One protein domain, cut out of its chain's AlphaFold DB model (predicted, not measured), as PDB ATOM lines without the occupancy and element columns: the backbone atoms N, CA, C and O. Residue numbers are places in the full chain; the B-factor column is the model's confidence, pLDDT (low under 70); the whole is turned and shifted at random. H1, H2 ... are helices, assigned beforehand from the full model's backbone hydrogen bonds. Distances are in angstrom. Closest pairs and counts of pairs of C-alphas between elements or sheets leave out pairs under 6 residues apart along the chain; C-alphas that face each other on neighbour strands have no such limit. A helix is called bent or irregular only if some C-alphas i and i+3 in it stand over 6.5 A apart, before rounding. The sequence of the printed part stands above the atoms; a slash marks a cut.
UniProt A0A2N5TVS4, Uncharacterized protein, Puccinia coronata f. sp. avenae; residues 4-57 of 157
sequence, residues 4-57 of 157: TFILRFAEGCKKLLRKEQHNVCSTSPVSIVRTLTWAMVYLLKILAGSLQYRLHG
ATOM      1  N   THR A   4     129.980 168.267 209.524       66.12
ATOM      2  CA  THR A   4     129.788 169.640 209.041       66.12
ATOM      3  C   THR A   4     130.983 170.559 209.292       66.12
ATOM      4  O   THR A   4     131.228 171.452 208.482       66.12
ATOM      5  N   PHE A   5     131.756 170.352 210.363       65.62
ATOM      6  CA  PHE A   5     132.941 171.171 210.643       65.62
ATOM      7  C   PHE A   5     134.056 170.913 209.623       65.62
ATOM      8  O   PHE A   5     134.649 171.855 209.101       65.62
ATOM      9  N   ILE A   6     134.287 169.642 209.284       67.31
ATOM     10  CA  ILE A   6     135.315 169.226 208.320       67.31
ATOM     11  C   ILE A   6     134.992 169.783 206.927       67.31
ATOM     12  O   ILE A   6     135.872 170.325 206.264       67.31
ATOM     13  N   LEU A   7     133.722 169.727 206.511       69.12
ATOM     14  CA  LEU A   7     133.282 170.253 205.216       69.12
ATOM     15  C   LEU A   7     133.424 171.780 205.123       69.12
ATOM     16  O   LEU A   7     133.995 172.284 204.158       69.12
ATOM     17  N   ARG A   8     132.983 172.520 206.153       67.38
ATOM     18  CA  ARG A   8     133.139 173.988 206.224       67.38
ATOM     19  C   ARG A   8     134.612 174.402 206.209       67.38
ATOM     20  O   ARG A   8     134.967 175.397 205.581       67.38
ATOM     21  N   PHE A   9     135.464 173.632 206.882       71.12
ATOM     22  CA  PHE A   9     136.903 173.863 206.911       71.12
ATOM     23  C   PHE A   9     137.554 173.615 205.542       71.12
ATOM     24  O   PHE A   9     138.271 174.480 205.041       71.12
ATOM     25  N   ALA A  10     137.247 172.487 204.893       71.94
ATOM     26  CA  ALA A  10     137.738 172.173 203.550       71.94
ATOM     27  C   ALA A  10     137.317 173.236 202.521       71.94
ATOM     28  O   ALA A  10     138.105 173.635 201.660       71.94
ATOM     29  N   GLU A  11     136.098 173.759 202.645       76.75
ATOM     30  CA  GLU A  11     135.600 174.838 201.797       76.75
ATOM     31  C   GLU A  11     136.317 176.176 202.055       76.75
ATOM     32  O   GLU A  11     136.622 176.910 201.110       76.75
ATOM     33  N   GLY A  12     136.672 176.462 203.313       73.25
ATOM     34  CA  GLY A  12     137.532 177.587 203.688       73.25
ATOM     35  C   GLY A  12     138.928 177.490 203.067       73.25
ATOM     36  O   GLY A  12     139.389 178.444 202.438       73.25
ATOM     37  N   CYS A  13     139.561 176.317 203.146       73.06
ATOM     38  CA  CYS A  13     140.857 176.058 202.512       73.06
ATOM     39  C   CYS A  13     140.790 176.215 200.988       73.06
ATOM     40  O   CYS A  13     141.660 176.845 200.393       73.06
ATOM     41  N   LYS A  14     139.723 175.719 200.346       72.25
ATOM     42  CA  LYS A  14     139.516 175.869 198.897       72.25
ATOM     43  C   LYS A  14     139.387 177.337 198.480       72.25
ATOM     44  O   LYS A  14     139.929 177.726 197.447       72.25
ATOM     45  N   LYS A  15     138.697 178.165 199.274       75.62
ATOM     46  CA  LYS A  15     138.594 179.616 199.030       75.62
ATOM     47  C   LYS A  15     139.932 180.327 199.221       75.62
ATOM     48  O   LYS A  15     140.262 181.190 198.411       75.62
ATOM     49  N   LEU A  16     140.703 179.946 200.240       66.00
ATOM     50  CA  LEU A  16     142.031 180.508 200.493       66.00
ATOM     51  C   LEU A  16     142.992 180.197 199.336       66.00
ATOM     52  O   LEU A  16     143.609 181.107 198.796       66.00
ATOM     53  N   LEU A  17     143.022 178.937 198.884       70.69
ATOM     54  CA  LEU A  17     143.848 178.495 197.757       70.69
ATOM     55  C   LEU A  17     143.464 179.181 196.441       70.69
ATOM     56  O   LEU A  17     144.346 179.548 195.676       70.69
ATOM     57  N   ARG A  18     142.168 179.410 196.185       74.69
ATOM     58  CA  ARG A  18     141.713 180.155 194.996       74.69
ATOM     59  C   ARG A  18     142.103 181.631 195.032       74.69
ATOM     60  O   ARG A  18     142.427 182.194 193.993       74.69
ATOM     61  N   LYS A  19     142.067 182.263 196.208       69.00
ATOM     62  CA  LYS A  19     142.457 183.672 196.367       69.00
ATOM     63  C   LYS A  19     143.970 183.859 196.221       69.00
ATOM     64  O   LYS A  19     144.405 184.831 195.618       69.00
ATOM     65  N   GLU A  20     144.750 182.913 196.734       64.19
ATOM     66  CA  GLU A  20     146.211 182.883 196.600       64.19
ATOM     67  C   GLU A  20     146.673 182.458 195.197       64.19
ATOM     68  O   GLU A  20     147.725 182.906 194.758       64.19
ATOM     69  N   GLN A  21     145.893 181.660 194.452       62.00
ATOM     70  CA  GLN A  21     146.250 181.174 193.107       62.00
ATOM     71  C   GLN A  21     146.625 182.293 192.125       62.00
ATOM     72  O   GLN A  21     147.485 182.088 191.275       62.00
ATOM     73  N   HIS A  22     146.034 183.483 192.272       58.66
ATOM     74  CA  HIS A  22     146.379 184.654 191.461       58.66
ATOM     75  C   HIS A  22     147.742 185.277 191.817       58.66
ATOM     76  O   HIS A  22     148.328 185.952 190.977       58.66
ATOM     77  N   ASN A  23     148.269 185.018 193.016       58.66
ATOM     78  CA  ASN A  23     149.576 185.494 193.476       58.66
ATOM     79  C   ASN A  23     150.674 184.422 193.382       58.66
ATOM     80  O   ASN A  23     151.848 184.759 193.353       58.66
ATOM     81  N   VAL A  24     150.333 183.132 193.285       57.25
ATOM     82  CA  VAL A  24     151.320 182.030 193.263       57.25
ATOM     83  C   VAL A  24     152.335 182.148 192.117       57.25
ATOM     84  O   VAL A  24     153.488 181.772 192.298       57.25
ATOM     85  N   CYS A  25     151.956 182.715 190.966       57.75
ATOM     86  CA  CYS A  25     152.876 182.908 189.838       57.75
ATOM     87  C   CYS A  25     153.972 183.960 190.100       57.75
ATOM     88  O   CYS A  25     154.975 183.960 189.393       57.75
ATOM     89  N   SER A  26     153.800 184.845 191.089       63.06
ATOM     90  CA  SER A  26     154.787 185.869 191.466       63.06
ATOM     91  C   SER A  26     155.462 185.589 192.811       63.06
ATOM     92  O   SER A  26     156.493 186.189 193.124       63.06
ATOM     93  N   THR A  27     154.927 184.661 193.608       63.50
ATOM     94  CA  THR A  27     155.490 184.307 194.911       63.50
ATOM     95  C   THR A  27     156.598 183.262 194.772       63.50
ATOM     96  O   THR A  27     156.394 182.184 194.219       63.50
ATOM     97  N   SER A  28     157.775 183.539 195.342       73.44
ATOM     98  CA  SER A  28     158.882 182.575 195.389       73.44
ATOM     99  C   SER A  28     158.441 181.236 196.014       73.44
ATOM    100  O   SER A  28     157.794 181.247 197.072       73.44
ATOM    101  N   PRO A  29     158.828 180.078 195.438       73.06
ATOM    102  CA  PRO A  29     158.437 178.752 195.927       73.06
ATOM    103  C   PRO A  29     158.825 178.518 197.395       73.06
ATOM    104  O   PRO A  29     158.117 177.829 198.129       73.06
ATOM    105  N   VAL A  30     159.894 179.166 197.870       76.12
ATOM    106  CA  VAL A  30     160.340 179.109 199.273       76.12
ATOM    107  C   VAL A  30     159.298 179.709 200.227       76.12
ATOM    108  O   VAL A  30     159.088 179.197 201.328       76.12
ATOM    109  N   SER A  31     158.613 180.776 199.810       73.19
ATOM    110  CA  SER A  31     157.575 181.429 200.615       73.19
ATOM    111  C   SER A  31     156.304 180.580 200.695       73.19
ATOM    112  O   SER A  31     155.676 180.501 201.752       73.19
ATOM    113  N   ILE A  32     155.956 179.883 199.609       75.62
ATOM    114  CA  ILE A  32     154.797 178.979 199.555       75.62
ATOM    115  C   ILE A  32     155.018 177.775 200.476       75.62
ATOM    116  O   ILE A  32     154.157 177.442 201.285       75.62
ATOM    117  N   VAL A  33     156.198 177.149 200.417       77.94
ATOM    118  CA  VAL A  33     156.514 176.018 201.301       77.94
ATOM    119  C   VAL A  33     156.467 176.463 202.759       77.94
ATOM    120  O   VAL A  33     155.798 175.826 203.567       77.94
ATOM    121  N   ARG A  34     157.086 177.603 203.095       76.19
ATOM    122  CA  ARG A  34     157.090 178.131 204.464       76.19
ATOM    123  C   ARG A  34     155.670 178.399 204.973       76.19
ATOM    124  O   ARG A  34     155.336 177.968 206.075       76.19
ATOM    125  N   THR A  35     154.830 179.076 204.192       75.69
ATOM    126  CA  THR A  35     153.437 179.378 204.577       75.69
ATOM    127  C   THR A  35     152.603 178.107 204.757       75.69
ATOM    128  O   THR A  35     151.889 177.993 205.755       75.69
ATOM    129  N   LEU A  36     152.760 177.109 203.880       79.75
ATOM    130  CA  LEU A  36     152.120 175.797 204.026       79.75
ATOM    131  C   LEU A  36     152.594 175.050 205.280       79.75
ATOM    132  O   LEU A  36     151.768 174.491 206.002       79.75
ATOM    133  N   THR A  37     153.895 175.074 205.586       81.56
ATOM    134  CA  THR A  37     154.438 174.455 206.804       81.56
ATOM    135  C   THR A  37     153.854 175.100 208.061       81.56
ATOM    136  O   THR A  37     153.385 174.389 208.949       81.56
ATOM    137  N   TRP A  38     153.807 176.436 208.132       78.00
ATOM    138  CA  TRP A  38     153.195 177.146 209.262       78.00
ATOM    139  C   TRP A  38     151.709 176.814 209.415       78.00
ATOM    140  O   TRP A  38     151.257 176.547 210.530       78.00
ATOM    141  N   ALA A  39     150.964 176.772 208.308       78.75
ATOM    142  CA  ALA A  39     149.549 176.419 208.322       78.75
ATOM    143  C   ALA A  39     149.320 174.987 208.836       78.75
ATOM    144  O   ALA A  39     148.475 174.782 209.710       78.75
ATOM    145  N   MET A  40     150.102 174.007 208.364       81.44
ATOM    146  CA  MET A  40     150.022 172.621 208.842       81.44
ATOM    147  C   MET A  40     150.371 172.493 210.325       81.44
ATOM    148  O   MET A  40     149.650 171.829 211.068       81.44
ATOM    149  N   VAL A  41     151.443 173.144 210.783       80.94
ATOM    150  CA  VAL A  41     151.841 173.119 212.200       80.94
ATOM    151  C   VAL A  41     150.756 173.740 213.081       80.94
ATOM    152  O   VAL A  41     150.434 173.201 214.140       80.94
ATOM    153  N   TYR A  42     150.157 174.851 212.650       79.50
ATOM    154  CA  TYR A  42     149.068 175.495 213.381       79.50
ATOM    155  C   TYR A  42     147.823 174.597 213.469       79.50
ATOM    156  O   TYR A  42     147.237 174.448 214.541       79.50
ATOM    157  N   LEU A  43     147.472 173.926 212.370       78.19
ATOM    158  CA  LEU A  43     146.401 172.927 212.329       78.19
ATOM    159  C   LEU A  43     146.645 171.764 213.290       78.19
ATOM    160  O   LEU A  43     145.749 171.398 214.049       78.19
ATOM    161  N   LEU A  44     147.861 171.216 213.297       80.81
ATOM    162  CA  LEU A  44     148.246 170.144 214.212       80.81
ATOM    163  C   LEU A  44     148.130 170.580 215.676       80.81
ATOM    164  O   LEU A  44     147.653 169.803 216.499       80.81
ATOM    165  N   LYS A  45     148.480 171.832 215.999       76.38
ATOM    166  CA  LYS A  45     148.307 172.382 217.353       76.38
ATOM    167  C   LYS A  45     146.838 172.496 217.756       76.38
ATOM    168  O   LYS A  45     146.498 172.127 218.876       76.38
ATOM    169  N   ILE A  46     145.962 172.962 216.863       75.38
ATOM    170  CA  ILE A  46     144.516 173.032 217.136       75.38
ATOM    171  C   ILE A  46     143.947 171.630 217.362       75.38
ATOM    172  O   ILE A  46     143.191 171.419 218.310       75.38
ATOM    173  N   LEU A  47     144.326 170.664 216.521       79.31
ATOM    174  CA  LEU A  47     143.886 169.277 216.656       79.31
ATOM    175  C   LEU A  47     144.378 168.656 217.967       79.31
ATOM    176  O   LEU A  47     143.563 168.105 218.704       79.31
ATOM    177  N   ALA A  48     145.663 168.812 218.299       78.06
ATOM    178  CA  ALA A  48     146.237 168.333 219.555       78.06
ATOM    179  C   ALA A  48     145.556 168.968 220.775       78.06
ATOM    180  O   ALA A  48     145.162 168.251 221.693       78.06
ATOM    181  N   GLY A  49     145.324 170.284 220.749       75.25
ATOM    182  CA  GLY A  49     144.570 170.975 221.792       75.25
ATOM    183  C   GLY A  49     143.152 170.419 221.910       75.25
ATOM    184  O   GLY A  49     142.713 170.066 223.001       75.25
ATOM    185  N   SER A  50     142.446 170.237 220.790       70.69
ATOM    186  CA  SER A  50     141.092 169.669 220.807       70.69
ATOM    187  C   SER A  50     141.026 168.232 221.330       70.69
ATOM    188  O   SER A  50     140.061 167.865 222.004       70.69
ATOM    189  N   LEU A  51     142.064 167.432 221.070       72.25
ATOM    190  CA  LEU A  51     142.183 166.072 221.575       72.25
ATOM    191  C   LEU A  51     142.442 166.070 223.087       72.25
ATOM    192  O   LEU A  51     141.790 165.317 223.804       72.25
ATOM    193  N   GLN A  52     143.313 166.959 223.575       74.19
ATOM    194  CA  GLN A  52     143.558 167.155 225.006       74.19
ATOM    195  C   GLN A  52     142.279 167.574 225.746       74.19
ATOM    196  O   GLN A  52     141.932 166.958 226.750       74.19
ATOM    197  N   TYR A  53     141.515 168.541 225.221       64.75
ATOM    198  CA  TYR A  53     140.232 168.941 225.819       64.75
ATOM    199  C   TYR A  53     139.234 167.776 225.911       64.75
ATOM    200  O   TYR A  53     138.557 167.630 226.928       64.75
ATOM    201  N   ARG A  54     139.167 166.918 224.879       65.31
ATOM    202  CA  ARG A  54     138.334 165.704 224.904       65.31
ATOM    203  C   ARG A  54     138.802 164.684 225.937       65.31
ATOM    204  O   ARG A  54     137.962 164.111 226.620       65.31
ATOM    205  N   LEU A  55     140.109 164.446 226.025       76.19
ATOM    206  CA  LEU A  55     140.684 163.470 226.954       76.19
ATOM    207  C   LEU A  55     140.496 163.889 228.415       76.19
ATOM    208  O   LEU A  55     140.254 163.040 229.262       76.19
ATOM    209  N   HIS A  56     140.536 165.191 228.702       79.75
ATOM    210  CA  HIS A  56     140.333 165.718 230.052       79.75
ATOM    211  C   HIS A  56     138.858 165.916 230.441       79.75
ATOM    212  O   HIS A  56     138.589 166.440 231.519       79.75
ATOM    213  N   GLY A  57     137.896 165.520 229.596       61.44
ATOM    214  CA  GLY A  57     136.464 165.601 229.915       61.44
ATOM    215  C   GLY A  57     135.946 167.024 230.160       61.44
ATOM    216  O   GLY A  57     134.853 167.197 230.696       61.44
TER     217      GLY A  57
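Overview. This is residues 4 to 57 of the 157 residues of an uncharacterized protein of Puccinia coronata f. sp. avenae (UniProt A0A2N5TVS4). Two helices make a flat, open U: H1 runs out, a loop of residues 22 to 28 turns the path round, and the longer H2 folds back beside H1 and on past its beginning, with a gap between the two. H2 makes the longest axis, and the two arms of the U meet only through the loop. The printed part has 54 residues with two named helices, H1 then H2, and no named strand; its class is all helix. It is loose, with a radius of gyration of the C-alphas of 14.5 A, and spans 47 by 24 by 7 A.

Along the chain. Find C-alpha 4 at (129.788, 169.640, 209.041); there H1, residues 4 to 21, begins, and it runs 25.7 A to C-alpha 21 at (146.250, 181.174, 193.107). Go on through residues 22 to 28 to Pro 29, where H2, residues 29 to 55, begins. It runs 38.9 A to C-alpha 55 at (140.684, 163.470, 226.954).

Arrangement. H1 and H2 are apart, with no C-alpha of the one within 8 A of the other. Look at residues 4 to 19 of H1 and residues 33 to 55 of H2: these stand free. The link from H1 to H2, with 7 residues, is short but not tight. Neither helix is bent. In H1 and H2, every backbone O i to N i+4 pair is within hydrogen-bond range.

Size, cuts and confidence. The two C-alphas farthest apart, those of Ser 26 and Gly 57, are 47.2 A from each other. The printed part has no cut, and it has no long link. Look in the B-factor column for pLDDT under 70 at residues 4 to 8, 16, 19 to 27, 53 to 54 and 57; the mean of the printed part is 71.9.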